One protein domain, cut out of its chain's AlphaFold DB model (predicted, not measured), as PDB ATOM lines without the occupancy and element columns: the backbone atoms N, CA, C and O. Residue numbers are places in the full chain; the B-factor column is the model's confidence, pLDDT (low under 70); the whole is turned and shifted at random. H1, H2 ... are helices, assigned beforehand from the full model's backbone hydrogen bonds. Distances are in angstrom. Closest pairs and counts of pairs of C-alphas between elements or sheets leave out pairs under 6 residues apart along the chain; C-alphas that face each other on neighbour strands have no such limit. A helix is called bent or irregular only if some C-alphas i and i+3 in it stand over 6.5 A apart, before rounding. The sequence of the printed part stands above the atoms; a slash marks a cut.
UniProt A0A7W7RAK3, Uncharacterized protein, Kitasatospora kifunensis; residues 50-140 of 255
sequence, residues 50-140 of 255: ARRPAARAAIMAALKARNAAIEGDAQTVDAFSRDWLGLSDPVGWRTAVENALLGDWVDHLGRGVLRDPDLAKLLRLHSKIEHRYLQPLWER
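This is residues 50 to 140 of the 255 residues of an uncharacterized protein of Kitasatospora kifunensis (UniProt A0A7W7RAK3). Two long helices, H1 and H5, meet near their beginnings as a V, and H3 sits across the opening and touches both. H2 folds back on H1 as a hairpin and also packs on H3; little H4 lies near H1 and H5. The 91 printed residues hold five named helices, H1 to H5 in order, and no named strand: all helix, mostly crossed. The whole is compact, with a radius of gyration of the C-alphas of 12.9 A, yet elongated, spanning 42 by 25 by 24 A.

Start at H1, residues 50 to 71, which touches H2, residues 74 to 83, with residues 61 to 69 alone; C-alphas 65 and 77 are closest, 5.2 A, at a shallow tilt of 23 degrees, opposite ways. H3, residues 90 to 102, is about perpendicular to H1, 84 degrees, and touches it at C-alphas 66 and 101, 5.3 A. H3 touches H2 at C-alphas 78 and 90, 4.9 A. H5, residues 116 to 134, touches H3 at C-alphas 96 and 131, 4.8 A, and H1 at C-alphas 55 and 116, 4.9 A. H4, residues 105 to 110, is near H1 and H5. Every O i to N i+4 pair is within hydrogen-bond range in H2 and H4; H1 has 17 of 18, H3 7 of 9, H5 13 of 15.

Find C-alpha 50 at (-33.988, -38.873, -32.397); H1 runs 32.4 A from there. H2 is 14.3 A, H3 16.7 A, H4 8.8 A. H5, 27.5 A, ends at C-alpha 134, (-8.813, -15.137, -44.879). H3 is irregular, C-alphas 92 and 95 being 7.7 A apart; H5 only just, with C-alphas 117 and 120 at 6.8 A.

The C-alphas farthest apart, Ala 50 and Trp 138, are 44.4 A apart. The printed part has no cut, and no link is long. Look for pLDDT under 70 at residues 50 to 53, 116 to 117 and 138.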
ATOM      1  N   ALA A  50     -34.297 -39.084 -30.980       61.41
ATOM      2  CA  ALA A  50     -33.988 -38.873 -32.397       61.41
ATOM      3  C   ALA A  50     -32.808 -37.907 -32.622       61.41
ATOM      4  O   ALA A  50     -32.065 -38.038 -33.594       61.41
ATOM      5  N   ARG A  51     -32.585 -36.959 -31.704       60.62
ATOM      6  CA  ARG A  51     -31.486 -35.988 -31.795       60.62
ATOM      7  C   ARG A  51     -30.127 -36.603 -31.467       60.62
ATOM      8  O   ARG A  51     -29.155 -36.226 -32.106       60.62
ATOM      9  N   ARG A  52     -30.060 -37.572 -30.543       61.00
ATOM     10  CA  ARG A  52     -28.834 -38.309 -30.155       61.00
ATOM     11  C   ARG A  52     -28.089 -39.008 -31.313       61.00
ATOM     12  O   ARG A  52     -26.872 -38.849 -31.386       61.00
ATOM     13  N   PRO A  53     -28.732 -39.759 -32.229       65.12
ATOM     14  CA  PRO A  53     -28.031 -40.378 -33.354       65.12
ATOM     15  C   PRO A  53     -27.528 -39.345 -34.369       65.12
ATOM     16  O   PRO A  53     -26.403 -39.474 -34.841       65.12
ATOM     17  N   ALA A  54     -28.302 -38.290 -34.653       71.75
ATOM     18  CA  ALA A  54     -27.876 -37.210 -35.550       71.75
ATOM     19  C   ALA A  54     -26.683 -36.423 -34.978       71.75
ATOM     20  O   ALA A  54     -25.732 -36.107 -35.685       71.75
ATOM     21  N   ALA A  55     -26.713 -36.171 -33.671       76.56
ATOM     22  CA  ALA A  55     -25.628 -35.599 -32.884       76.56
ATOM     23  C   ALA A  55     -24.334 -36.422 -32.976       76.56
ATOM     24  O   ALA A  55     -23.274 -35.904 -33.328       76.56
ATOM     25  N   ARG A  56     -24.432 -37.729 -32.719       80.69
ATOM     26  CA  ARG A  56     -23.291 -38.642 -32.802       80.69
ATOM     27  C   ARG A  56     -22.745 -38.745 -34.227       80.69
ATOM     28  O   ARG A  56     -21.531 -38.770 -34.407       80.69
ATOM     29  N   ALA A  57     -23.623 -38.766 -35.228       85.19
ATOM     30  CA  ALA A  57     -23.230 -38.751 -36.632       85.19
ATOM     31  C   ALA A  57     -22.487 -37.456 -37.004       85.19
ATOM     32  O   ALA A  57     -21.462 -37.533 -37.676       85.19
ATOM     33  N   ALA A  58     -22.928 -36.299 -36.497       86.50
ATOM     34  CA  ALA A  58     -22.251 -35.020 -36.711       86.50
ATOM     35  C   ALA A  58     -20.838 -35.006 -36.112       86.50
ATOM     36  O   ALA A  58     -19.902 -34.547 -36.761       86.50
ATOM     37  N   ILE A  59     -20.670 -35.545 -34.899       88.62
ATOM     38  CA  ILE A  59     -19.357 -35.657 -34.245       88.62
ATOM     39  C   ILE A  59     -18.430 -36.568 -35.050       88.62
ATOM     40  O   ILE A  59     -17.300 -36.189 -35.342       88.62
ATOM     41  N   MET A  60     -18.905 -37.753 -35.444       89.81
ATOM     42  CA  MET A  60     -18.102 -38.685 -36.242       89.81
ATOM     43  C   MET A  60     -17.716 -38.088 -37.596       89.81
ATOM     44  O   MET A  60     -16.574 -38.237 -38.026       89.81
ATOM     45  N   ALA A  61     -18.641 -37.382 -38.251       93.00
ATOM     46  CA  ALA A  61     -18.369 -36.689 -39.501       93.00
ATOM     47  C   ALA A  61     -17.338 -35.565 -39.319       93.00
ATOM     48  O   ALA A  61     -16.421 -35.460 -40.127       93.00
ATOM     49  N   ALA A  62     -17.433 -34.782 -38.241       93.69
ATOM     50  CA  ALA A  62     -16.472 -33.726 -37.927       93.69
ATOM     51  C   ALA A  62     -15.074 -34.284 -37.613       93.69
ATOM     52  O   ALA A  62     -14.080 -33.749 -38.092       93.69
ATOM     53  N   LEU A  63     -14.980 -35.388 -36.860       94.00
ATOM     54  CA  LEU A  63     -13.706 -36.062 -36.589       94.00
ATOM     55  C   LEU A  63     -13.086 -36.641 -37.867       94.00
ATOM     56  O   LEU A  63     -11.890 -36.475 -38.096       94.00
ATOM     57  N   LYS A  64     -13.899 -37.264 -38.729       95.56
ATOM     58  CA  LYS A  64     -13.447 -37.744 -40.041       95.56
ATOM     59  C   LYS A  64     -12.942 -36.589 -40.910       95.56
ATOM     60  O   LYS A  64     -11.873 -36.705 -41.497       95.56
ATOM     61  N   ALA A  65     -13.673 -35.475 -40.956       96.00
ATOM     62  CA  ALA A  65     -13.280 -34.287 -41.707       96.00
ATOM     63  C   ALA A  65     -11.992 -33.652 -41.160       96.00
ATOM     64  O   ALA A  65     -11.154 -33.213 -41.937       96.00
ATOM     65  N   ARG A  66     -11.794 -33.646 -39.837       96.31
ATOM     66  CA  ARG A  66     -10.547 -33.180 -39.217       96.31
ATOM     67  C   ARG A  66      -9.353 -34.045 -39.617       96.31
ATOM     68  O   ARG A  66      -8.317 -33.497 -39.970       96.31
ATOM     69  N   ASN A  67      -9.489 -35.371 -39.581       96.06
ATOM     70  CA  ASN A  67      -8.414 -36.265 -40.025       96.06
ATOM     71  C   ASN A  67      -8.112 -36.070 -41.515       96.06
ATOM     72  O   ASN A  67      -6.950 -35.944 -41.881       96.06
ATOM     73  N   ALA A  68      -9.148 -35.930 -42.346       96.44
ATOM     74  CA  ALA A  68      -8.985 -35.601 -43.758       96.44
ATOM     75  C   ALA A  68      -8.243 -34.270 -43.971       96.44
ATOM     76  O   ALA A  68      -7.361 -34.203 -44.818       96.44
ATOM     77  N   ALA A  69      -8.529 -33.236 -43.172       95.69
ATOM     78  CA  ALA A  69      -7.798 -31.970 -43.224       95.69
ATOM     79  C   ALA A  69      -6.306 -32.127 -42.859       95.69
ATOM     80  O   ALA A  69      -5.462 -31.475 -43.463       95.69
ATOM     81  N   ILE A  70      -5.969 -33.008 -41.908       95.06
ATOM     82  CA  ILE A  70      -4.572 -33.323 -41.545       95.06
ATOM     83  C   ILE A  70      -3.865 -34.085 -42.677       95.06
ATOM     84  O   ILE A  70      -2.694 -33.836 -42.954       95.06
ATOM     85  N   GLU A  71      -4.572 -35.007 -43.329       95.50
ATOM     86  CA  GLU A  71      -4.060 -35.834 -44.431       95.50
ATOM     87  C   GLU A  71      -4.052 -35.102 -45.788       95.50
ATOM     88  O   GLU A  71      -3.467 -35.597 -46.751       95.50
ATOM     89  N   GLY A  72      -4.680 -33.925 -45.878       95.00
ATOM     90  CA  GLY A  72      -4.819 -33.157 -47.117       95.00
ATOM     91  C   GLY A  72      -5.912 -33.667 -48.068       95.00
ATOM     92  O   GLY A  72      -5.920 -33.303 -49.244       95.00
ATOM     93  N   ASP A  73      -6.851 -34.492 -47.591       96.81
ATOM     94  CA  ASP A  73      -8.012 -34.939 -48.368       96.81
ATOM     95  C   ASP A  73      -9.099 -33.850 -48.427       96.81
ATOM     96  O   ASP A  73     -10.073 -33.817 -47.665       96.81
ATOM     97  N   ALA A  74      -8.937 -32.968 -49.411       95.94
ATOM     98  CA  ALA A  74      -9.868 -31.892 -49.719       95.94
ATOM     99  C   ALA A  74     -11.297 -32.377 -50.033       95.94
ATOM    100  O   ALA A  74     -12.262 -31.665 -49.752       95.94
ATOM    101  N   GLN A  75     -11.471 -33.577 -50.599       96.50
ATOM    102  CA  GLN A  75     -12.786 -34.057 -51.029       96.50
ATOM    103  C   GLN A  75     -13.678 -34.389 -49.828       96.50
ATOM    104  O   GLN A  75     -14.868 -34.059 -49.823       96.50
ATOM    105  N   THR A  76     -13.108 -35.006 -48.791       96.31
ATOM    106  CA  THR A  76     -13.841 -35.307 -47.555       96.31
ATOM    107  C   THR A  76     -14.210 -34.030 -46.793       96.31
ATOM    108  O   THR A  76     -15.321 -33.938 -46.258       96.31
ATOM    109  N   VAL A  77     -13.334 -33.018 -46.781       96.56
ATOM    110  CA  VAL A  77     -13.628 -31.706 -46.174       96.56
ATOM    111  C   VAL A  77     -14.736 -30.974 -46.940       96.56
ATOM    112  O   VAL A  77     -15.656 -30.419 -46.329       96.56
ATOM    113  N   ASP A  78     -14.710 -31.020 -48.273       96.69
ATOM    114  CA  ASP A  78     -15.731 -30.398 -49.119       96.69
ATOM    115  C   ASP A  78     -17.109 -31.062 -48.935       96.69
ATOM    116  O   ASP A  78     -18.131 -30.373 -48.838       96.69
ATOM    117  N   ALA A  79     -17.143 -32.397 -48.836       95.69
ATOM    118  CA  ALA A  79     -18.359 -33.159 -48.550       95.69
ATOM    119  C   ALA A  79     -18.928 -32.792 -47.171       95.69
ATOM    120  O   ALA A  79     -20.108 -32.466 -47.051       95.69
ATOM    121  N   PHE A  80     -18.078 -32.734 -46.140       95.44
ATOM    122  CA  PHE A  80     -18.489 -32.282 -44.809       95.44
ATOM    123  C   PHE A  80     -19.069 -30.859 -44.827       95.44
ATOM    124  O   PHE A  80     -20.130 -30.604 -44.249       95.44
ATOM    125  N   SER A  81     -18.414 -29.937 -45.533       95.56
ATOM    126  CA  SER A  81     -18.862 -28.546 -45.668       95.56
ATOM    127  C   SER A  81     -20.256 -28.436 -46.291       95.56
ATOM    128  O   SER A  81     -21.086 -27.642 -45.835       95.56
ATOM    129  N   ARG A  82     -20.541 -29.248 -47.312       95.44
ATOM    130  CA  ARG A  82     -21.840 -29.262 -47.989       95.44
ATOM    131  C   ARG A  82     -22.915 -29.924 -47.129       95.44
ATOM    132  O   ARG A  82     -23.960 -29.318 -46.893       95.44
ATOM    133  N   ASP A  83     -22.633 -31.124 -46.634       93.00
ATOM    134  CA  ASP A  83     -23.635 -32.006 -46.036       93.00
ATOM    135  C   ASP A  83     -23.983 -31.608 -44.596       93.00
ATOM    136  O   ASP A  83     -25.135 -31.723 -44.179       93.00
ATOM    137  N   TRP A  84     -23.007 -31.093 -43.835       92.25
ATOM    138  CA  TRP A  84     -23.185 -30.768 -42.414       92.25
ATOM    139  C   TRP A  84     -23.227 -29.270 -42.121       92.25
ATOM    140  O   TRP A  84     -23.990 -28.839 -41.252       92.25
ATOM    141  N   LEU A  85     -22.433 -28.452 -42.824       91.62
ATOM    142  CA  LEU A  85     -22.397 -26.999 -42.591       91.62
ATOM    143  C   LEU A  85     -23.372 -26.220 -43.491       91.62
ATOM    144  O   LEU A  85     -23.713 -25.071 -43.173       91.62
ATOM    145  N   GLY A  86     -23.844 -26.836 -44.582       93.06
ATOM    146  CA  GLY A  86     -24.744 -26.215 -45.554       93.06
ATOM    147  C   GLY A  86     -24.098 -25.033 -46.277       93.06
ATOM    148  O   GLY A  86     -24.734 -23.986 -46.433       93.06
ATOM    149  N   LEU A  87     -22.813 -25.154 -46.625       91.94
ATOM    150  CA  LEU A  87     -22.070 -24.150 -47.389       91.94
ATOM    151  C   LEU A  87     -22.193 -24.439 -48.892       91.94
ATOM    152  O   LEU A  87     -21.968 -25.563 -49.336       91.94
ATOM    153  N   SER A  88     -22.564 -23.417 -49.668       90.00
ATOM    154  CA  SER A  88     -22.863 -23.556 -51.100       90.00
ATOM    155  C   SER A  88     -21.622 -23.678 -51.989       90.00
ATOM    156  O   SER A  88     -21.715 -24.249 -53.069       90.00
ATOM    157  N   ASP A  89     -20.476 -23.156 -51.543       92.81
ATOM    158  CA  ASP A  89     -19.195 -23.203 -52.256       92.81
ATOM    159  C   ASP A  89     -18.119 -23.838 -51.359       92.81
ATOM    160  O   ASP A  89     -17.424 -23.130 -50.633       92.81
ATOM    161  N   PRO A  90     -17.995 -25.175 -51.333       91.94
ATOM    162  CA  PRO A  90     -17.023 -25.839 -50.468       91.94
ATOM    163  C   PRO A  90     -15.575 -25.454 -50.785       91.94
ATOM    164  O   PRO A  90     -14.780 -25.291 -49.867       91.94
ATOM    165  N   VAL A  91     -15.251 -25.219 -52.062       92.56
ATOM    166  CA  VAL A  91     -13.880 -24.930 -52.506       92.56
ATOM    167  C   VAL A  91     -13.415 -23.570 -51.989       92.56
ATOM    168  O   VAL A  91     -12.335 -23.480 -51.409       92.56
ATOM    169  N   GLY A  92     -14.238 -22.522 -52.119       91.94
ATOM    170  CA  GLY A  92     -13.918 -21.190 -51.589       91.94
ATOM    171  C   GLY A  92     -13.894 -21.112 -50.057       91.94
ATOM    172  O   GLY A  92     -13.309 -20.192 -49.482       91.94
ATOM    173  N   TRP A  93     -14.515 -22.079 -49.376       95.12
ATOM    174  CA  TRP A  93     -14.564 -22.159 -47.915       95.12
ATOM    175  C   TRP A  93     -13.555 -23.144 -47.323       95.12
ATOM    176  O   TRP A  93     -13.393 -23.158 -46.103       95.12
ATOM    177  N   ARG A  94     -12.862 -23.933 -48.152       96.19
ATOM    178  CA  ARG A  94     -12.055 -25.079 -47.721       96.19
ATOM    179  C   ARG A  94     -11.041 -24.717 -46.645       96.19
ATOM    180  O   ARG A  94     -11.132 -25.238 -45.541       96.19
ATOM    181  N   THR A  95     -10.167 -23.751 -46.915       96.44
ATOM    182  CA  THR A  95      -9.130 -23.316 -45.964       96.44
ATOM    183  C   THR A  95      -9.725 -22.813 -44.645       96.44
ATOM    184  O   THR A  95      -9.192 -23.071 -43.571       96.44
ATOM    185  N   ALA A  96     -10.874 -22.134 -44.694       96.50
ATOM    186  CA  ALA A  96     -11.550 -21.661 -43.489       96.50
ATOM    187  C   ALA A  96     -12.147 -22.808 -42.660       96.50
ATOM    188  O   ALA A  96     -12.135 -22.761 -41.430       96.50
ATOM    189  N   VAL A  97     -12.690 -23.825 -43.332       96.69
ATOM    190  CA  VAL A  97     -13.238 -25.020 -42.684       96.69
ATOM    191  C   VAL A  97     -12.113 -25.888 -42.121       96.69
ATOM    192  O   VAL A  97     -12.246 -26.364 -41.000       96.69
ATOM    193  N   GLU A  98     -10.996 -26.045 -42.832       97.50
ATOM    194  CA  GLU A  98      -9.792 -26.729 -42.340       97.50
ATOM    195  C   GLU A  98      -9.271 -26.065 -41.059       97.50
ATOM    196  O   GLU A  98      -9.148 -26.739 -40.036       97.50
ATOM    197  N   ASN A  99      -9.089 -24.738 -41.058       96.88
ATOM    198  CA  ASN A  99      -8.699 -23.988 -39.857       96.88
ATOM    199  C   ASN A  99      -9.691 -24.200 -38.702       96.88
ATOM    200  O   ASN A  99      -9.289 -24.471 -37.571       96.88
ATOM    201  N   ALA A 100     -10.996 -24.137 -38.985       96.12
ATOM    202  CA  ALA A 100     -12.029 -24.350 -37.974       96.12
ATOM    203  C   ALA A 100     -12.037 -25.781 -37.410       96.12
ATOM    204  O   ALA A 100     -12.274 -25.972 -36.215       96.12
ATOM    205  N   LEU A 101     -11.784 -26.790 -38.250       95.62
ATOM    206  CA  LEU A 101     -11.688 -28.196 -37.852       95.62
ATOM    207  C   LEU A 101     -10.429 -28.481 -37.028       95.62
ATOM    208  O   LEU A 101     -10.453 -29.376 -36.181       95.62
ATOM    209  N   LEU A 102      -9.350 -27.732 -37.256       95.62
ATOM    210  CA  LEU A 102      -8.092 -27.863 -36.523       95.62
ATOM    211  C   LEU A 102      -8.067 -27.085 -35.196       95.62
ATOM    212  O   LEU A 102      -7.151 -27.300 -34.409       95.62
ATOM    213  N   GLY A 103      -9.071 -26.247 -34.918       92.38
ATOM    214  CA  GLY A 103      -9.190 -25.506 -33.658       92.38
ATOM    215  C   GLY A 103      -9.593 -26.346 -32.433       92.38
ATOM    216  O   GLY A 103      -9.843 -27.551 -32.508       92.38
ATOM    217  N   ASP A 104      -9.749 -25.675 -31.289       90.31
ATOM    218  CA  ASP A 104      -9.870 -26.292 -29.952       90.31
ATOM    219  C   ASP A 104     -11.240 -26.932 -29.639       90.31
ATOM    220  O   ASP A 104     -11.562 -27.240 -28.488       90.31
ATOM    221  N   TRP A 105     -12.122 -27.117 -30.623       90.50
ATOM    222  CA  TRP A 105     -13.480 -27.628 -30.380       90.50
ATOM    223  C   TRP A 105     -13.488 -29.063 -29.823       90.50
ATOM    224  O   TRP A 105     -14.412 -29.430 -29.092       90.50
ATOM    225  N   VAL A 106     -12.454 -29.860 -30.120       88.31
ATOM    226  CA  VAL A 106     -12.280 -31.220 -29.579       88.31
ATOM    227  C   VAL A 106     -12.061 -31.180 -28.063       88.31
ATOM    228  O   VAL A 106     -12.648 -31.980 -27.336       88.31
ATOM    229  N   ASP A 107     -11.316 -30.193 -27.560       87.06
ATOM    230  CA  ASP A 107     -11.110 -30.013 -26.118       87.06
ATOM    231  C   ASP A 107     -12.413 -29.626 -25.413       87.06
ATOM    232  O   ASP A 107     -12.703 -30.086 -24.305       87.06
ATOM    233  N   HIS A 108     -13.247 -28.821 -26.076       84.75
ATOM    234  CA  HIS A 108     -14.571 -28.450 -25.573       84.75
ATOM    235  C   HIS A 108     -15.531 -29.649 -25.528       84.75
ATOM    236  O   HIS A 108     -16.389 -29.709 -24.639       84.75
ATOM    237  N   LEU A 109     -15.371 -30.609 -26.447       83.44
ATOM    238  CA  LEU A 109     -16.093 -31.882 -26.432       83.44
ATOM    239  C   LEU A 109     -15.622 -32.766 -25.264       83.44
ATOM    240  O   LEU A 109     -16.453 -33.263 -24.507       83.44
ATOM    241  N   GLY A 110     -14.305 -32.900 -25.062       79.69
ATOM    242  CA  GLY A 110     -13.721 -33.697 -23.973       79.69
ATOM    243  C   GLY A 110     -14.078 -33.193 -22.568       79.69
ATOM    244  O   GLY A 110     -14.227 -33.987 -21.644       79.69
ATOM    245  N   ARG A 111     -14.288 -31.879 -22.408       82.62
ATOM    246  CA  ARG A 111     -14.727 -31.255 -21.145       82.62
ATOM    247  C   ARG A 111     -16.243 -31.316 -20.909       82.62
ATOM    248  O   ARG A 111     -16.708 -30.828 -19.882       82.62
ATOM    249  N   GLY A 112     -17.027 -31.848 -21.853       76.00
ATOM    250  CA  GLY A 112     -18.492 -31.909 -21.762       76.00
ATOM    251  C   GLY A 112     -19.194 -30.543 -21.823       76.00
ATOM    252  O   GLY A 112     -20.382 -30.443 -21.515       76.00
ATOM    253  N   VAL A 113     -18.472 -29.486 -22.209       71.06
ATOM    254  CA  VAL A 113     -19.007 -28.119 -22.334       71.06
ATOM    255  C   VAL A 113     -19.865 -28.003 -23.591       71.06
ATOM    256  O   VAL A 113     -20.878 -27.301 -23.602       71.06
ATOM    257  N   LEU A 114     -19.478 -28.713 -24.651       71.75
ATOM    258  CA  LEU A 114     -20.198 -28.710 -25.910       71.75
ATOM    259  C   LEU A 114     -21.257 -29.814 -25.936       71.75
ATOM    260  O   LEU A 114     -20.948 -30.991 -25.772       71.75
ATOM    261  N   ARG A 115     -22.512 -29.434 -26.184       72.50
ATOM    262  CA  ARG A 115     -23.582 -30.393 -26.477       72.50
ATOM    263  C   ARG A 115     -23.560 -30.724 -27.964       72.50
ATOM    264  O   ARG A 115     -23.502 -29.827 -28.803       72.50
ATOM    265  N   ASP A 116     -23.710 -32.001 -28.287       68.75
ATOM    266  CA  ASP A 116     -23.628 -32.532 -29.647       68.75
ATOM    267  C   ASP A 116     -24.408 -31.759 -30.742       68.75
ATOM    268  O   ASP A 116     -23.852 -31.547 -31.821       68.75
ATOM    269  N   PRO A 117     -25.662 -31.285 -30.541       68.06
ATOM    270  CA  PRO A 117     -26.379 -30.563 -31.596       68.06
ATOM    271  C   PRO A 117     -25.864 -29.137 -31.849       68.06
ATOM    272  O   PRO A 117     -26.323 -28.487 -32.790       68.06
ATOM    273  N   ASP A 118     -24.959 -28.631 -31.015       82.81
ATOM    274  CA  ASP A 118     -24.383 -27.297 -31.158       82.81
ATOM    275  C   ASP A 118     -22.998 -27.326 -31.819       82.81
ATOM    276  O   ASP A 118     -22.520 -26.279 -32.251       82.81
ATOM    277  N   LEU A 119     -22.406 -28.511 -32.025       86.94
ATOM    278  CA  LEU A 119     -21.117 -28.660 -32.709       86.94
ATOM    279  C   LEU A 119     -21.155 -28.126 -34.144       86.94
ATOM    280  O   LEU A 119     -20.334 -27.289 -34.508       86.94
ATOM    281  N   ALA A 120     -22.132 -28.545 -34.952       87.56
ATOM    282  CA  ALA A 120     -22.248 -28.077 -36.336       87.56
ATOM    283  C   ALA A 120     -22.455 -26.553 -36.410       87.56
ATOM    284  O   ALA A 120     -21.934 -25.887 -37.303       87.56
ATOM    285  N   LYS A 121     -23.174 -25.972 -35.439       88.62
ATOM    286  CA  LYS A 121     -23.350 -24.516 -35.349       88.62
ATOM    287  C   LYS A 121     -22.052 -23.815 -34.966       88.62
ATOM    288  O   LYS A 121     -21.751 -22.782 -35.556       88.62
ATOM    289  N   LEU A 122     -21.310 -24.368 -34.006       91.00
ATOM    290  CA  LEU A 122     -20.014 -23.847 -33.583       91.00
ATOM    291  C   LEU A 122     -19.031 -23.880 -34.749       91.00
ATOM    292  O   LEU A 122     -18.475 -22.839 -35.085       91.00
ATOM    293  N   LEU A 123     -18.877 -25.025 -35.417       93.38
ATOM    294  CA  LEU A 123     -17.981 -25.165 -36.566       93.38
ATOM    295  C   LEU A 123     -18.387 -24.233 -37.705       93.38
ATOM    296  O   LEU A 123     -17.531 -23.579 -38.293       93.38
ATOM    297  N   ARG A 124     -19.688 -24.085 -37.974       93.50
ATOM    298  CA  ARG A 124     -20.181 -23.124 -38.967       93.50
ATOM    299  C   ARG A 124     -19.861 -21.678 -38.585       93.50
ATOM    300  O   ARG A 124     -19.531 -20.880 -39.458       93.50
ATOM    301  N   LEU A 125     -19.994 -21.317 -37.309       92.88
ATOM    302  CA  LEU A 125     -19.645 -19.985 -36.817       92.88
ATOM    303  C   LEU A 125     -18.139 -19.736 -36.945       92.88
ATOM    304  O   LEU A 125     -17.747 -18.703 -37.480       92.88
ATOM    305  N   HIS A 126     -17.319 -20.688 -36.508       94.25
ATOM    306  CA  HIS A 126     -15.867 -20.589 -36.565       94.25
ATOM    307  C   HIS A 126     -15.376 -20.516 -38.017       94.25
ATOM    308  O   HIS A 126     -14.642 -19.600 -38.362       94.25
ATOM    309  N   SER A 127     -15.911 -21.357 -38.907       94.75
ATOM    310  CA  SER A 127     -15.619 -21.304 -40.348       94.75
ATOM    311  C   SER A 127     -15.968 -19.941 -40.955       94.75
ATOM    312  O   SER A 127     -15.258 -19.453 -41.821       94.75
ATOM    313  N   LYS A 128     -17.043 -19.278 -40.504       93.56
ATOM    314  CA  LYS A 128     -17.383 -17.911 -40.952       93.56
ATOM    315  C   LYS A 128     -16.399 -16.859 -40.456       93.56
ATOM    316  O   LYS A 128     -16.150 -15.891 -41.173       93.56
ATOM    317  N   ILE A 129     -15.912 -17.010 -39.229       92.56
ATOM    318  CA  ILE A 129     -14.916 -16.115 -38.642       92.56
ATOM    319  C   ILE A 129     -13.595 -16.268 -39.404       92.56
ATOM    320  O   ILE A 129     -13.088 -15.276 -39.921       92.56
ATOM    321  N   GLU A 130     -13.123 -17.501 -39.581       94.38
ATOM    322  CA  GLU A 130     -11.918 -17.826 -40.350       94.38
ATOM    323  C   GLU A 130     -12.028 -17.379 -41.806       94.38
ATOM    324  O   GLU A 130     -11.153 -16.684 -42.311       94.38
ATOM    325  N   HIS A 131     -13.149 -17.667 -42.472       93.31
ATOM    326  CA  HIS A 131     -13.370 -17.227 -43.850       93.31
ATOM    327  C   HIS A 131     -13.334 -15.704 -43.961       93.31
ATOM    328  O   HIS A 131     -12.772 -15.163 -44.909       93.31
ATOM    329  N   ARG A 132     -13.876 -14.988 -42.965       89.12
ATOM    330  CA  ARG A 132     -13.754 -13.533 -42.913       89.12
ATOM    331  C   ARG A 132     -12.294 -13.120 -42.761       89.12
ATOM    332  O   ARG A 132     -11.903 -12.207 -43.474       89.12
ATOM    333  N   TYR A 133     -11.511 -13.740 -41.877       89.88
ATOM    334  CA  TYR A 133     -10.092 -13.406 -41.692       89.88
ATOM    335  C   TYR A 133      -9.248 -13.663 -42.940       89.88
ATOM    336  O   TYR A 133      -8.437 -12.809 -43.285       89.88
ATOM    337  N   LEU A 134      -9.492 -14.775 -43.635       90.06
ATOM    338  CA  LEU A 134      -8.813 -15.137 -44.879       90.06
ATOM    339  C   LEU A 134      -9.248 -14.272 -46.065       90.06
ATOM    340  O   LEU A 134      -8.460 -14.056 -46.983       90.06
ATOM    341  N   GLN A 135     -10.478 -13.747 -46.050       86.75
ATOM    342  CA  GLN A 135     -10.917 -12.812 -47.077       86.75
ATOM    343  C   GLN A 135     -10.170 -11.483 -46.949       86.75
ATOM    344  O   GLN A 135     -10.291 -10.804 -45.911       86.75
ATOM    345  N   PRO A 136      -9.473 -11.057 -48.014       82.19
ATOM    346  CA  PRO A 136      -8.831  -9.763 -48.018       82.19
ATOM    347  C   PRO A 136      -9.875  -8.652 -47.880       82.19
ATOM    348  O   PRO A 136     -11.023  -8.776 -48.312       82.19
ATOM    349  N   LEU A 137      -9.485  -7.542 -47.249       77.69
ATOM    350  CA  LEU A 137     -10.420  -6.472 -46.879       77.69
ATOM    351  C   LEU A 137     -11.194  -5.907 -48.080       77.69
ATOM    352  O   LEU A 137     -12.362  -5.563 -47.927       77.69
ATOM    353  N   TRP A 138     -10.583  -5.864 -49.265       68.75
ATOM    354  CA  TRP A 138     -11.206  -5.360 -50.494       68.75
ATOM    355  C   TRP A 138     -12.263  -6.300 -51.098       68.75
ATOM    356  O   TRP A 138     -13.098  -5.861 -51.882       68.75
ATOM    357  N   GLU A 139     -12.296  -7.576 -50.713       78.50
ATOM    358  CA  GLU A 139     -13.356  -8.509 -51.127       78.50
ATOM    359  C   GLU A 139     -14.551  -8.503 -50.167       78.50
ATOM    360  O   GLU A 139     -15.639  -8.989 -50.498       78.50
ATOM    361  N   ARG A 140     -14.389  -7.906 -48.979       79.19
ATOM    362  CA  ARG A 140     -15.458  -7.831 -47.985       79.19
ATOM    363  C   ARG A 140     -16.528  -6.831 -48.428       79.19
ATOM    364  O   ARG A 140     -16.249  -5.711 -48.858       79.19
TER     365      ARG A 140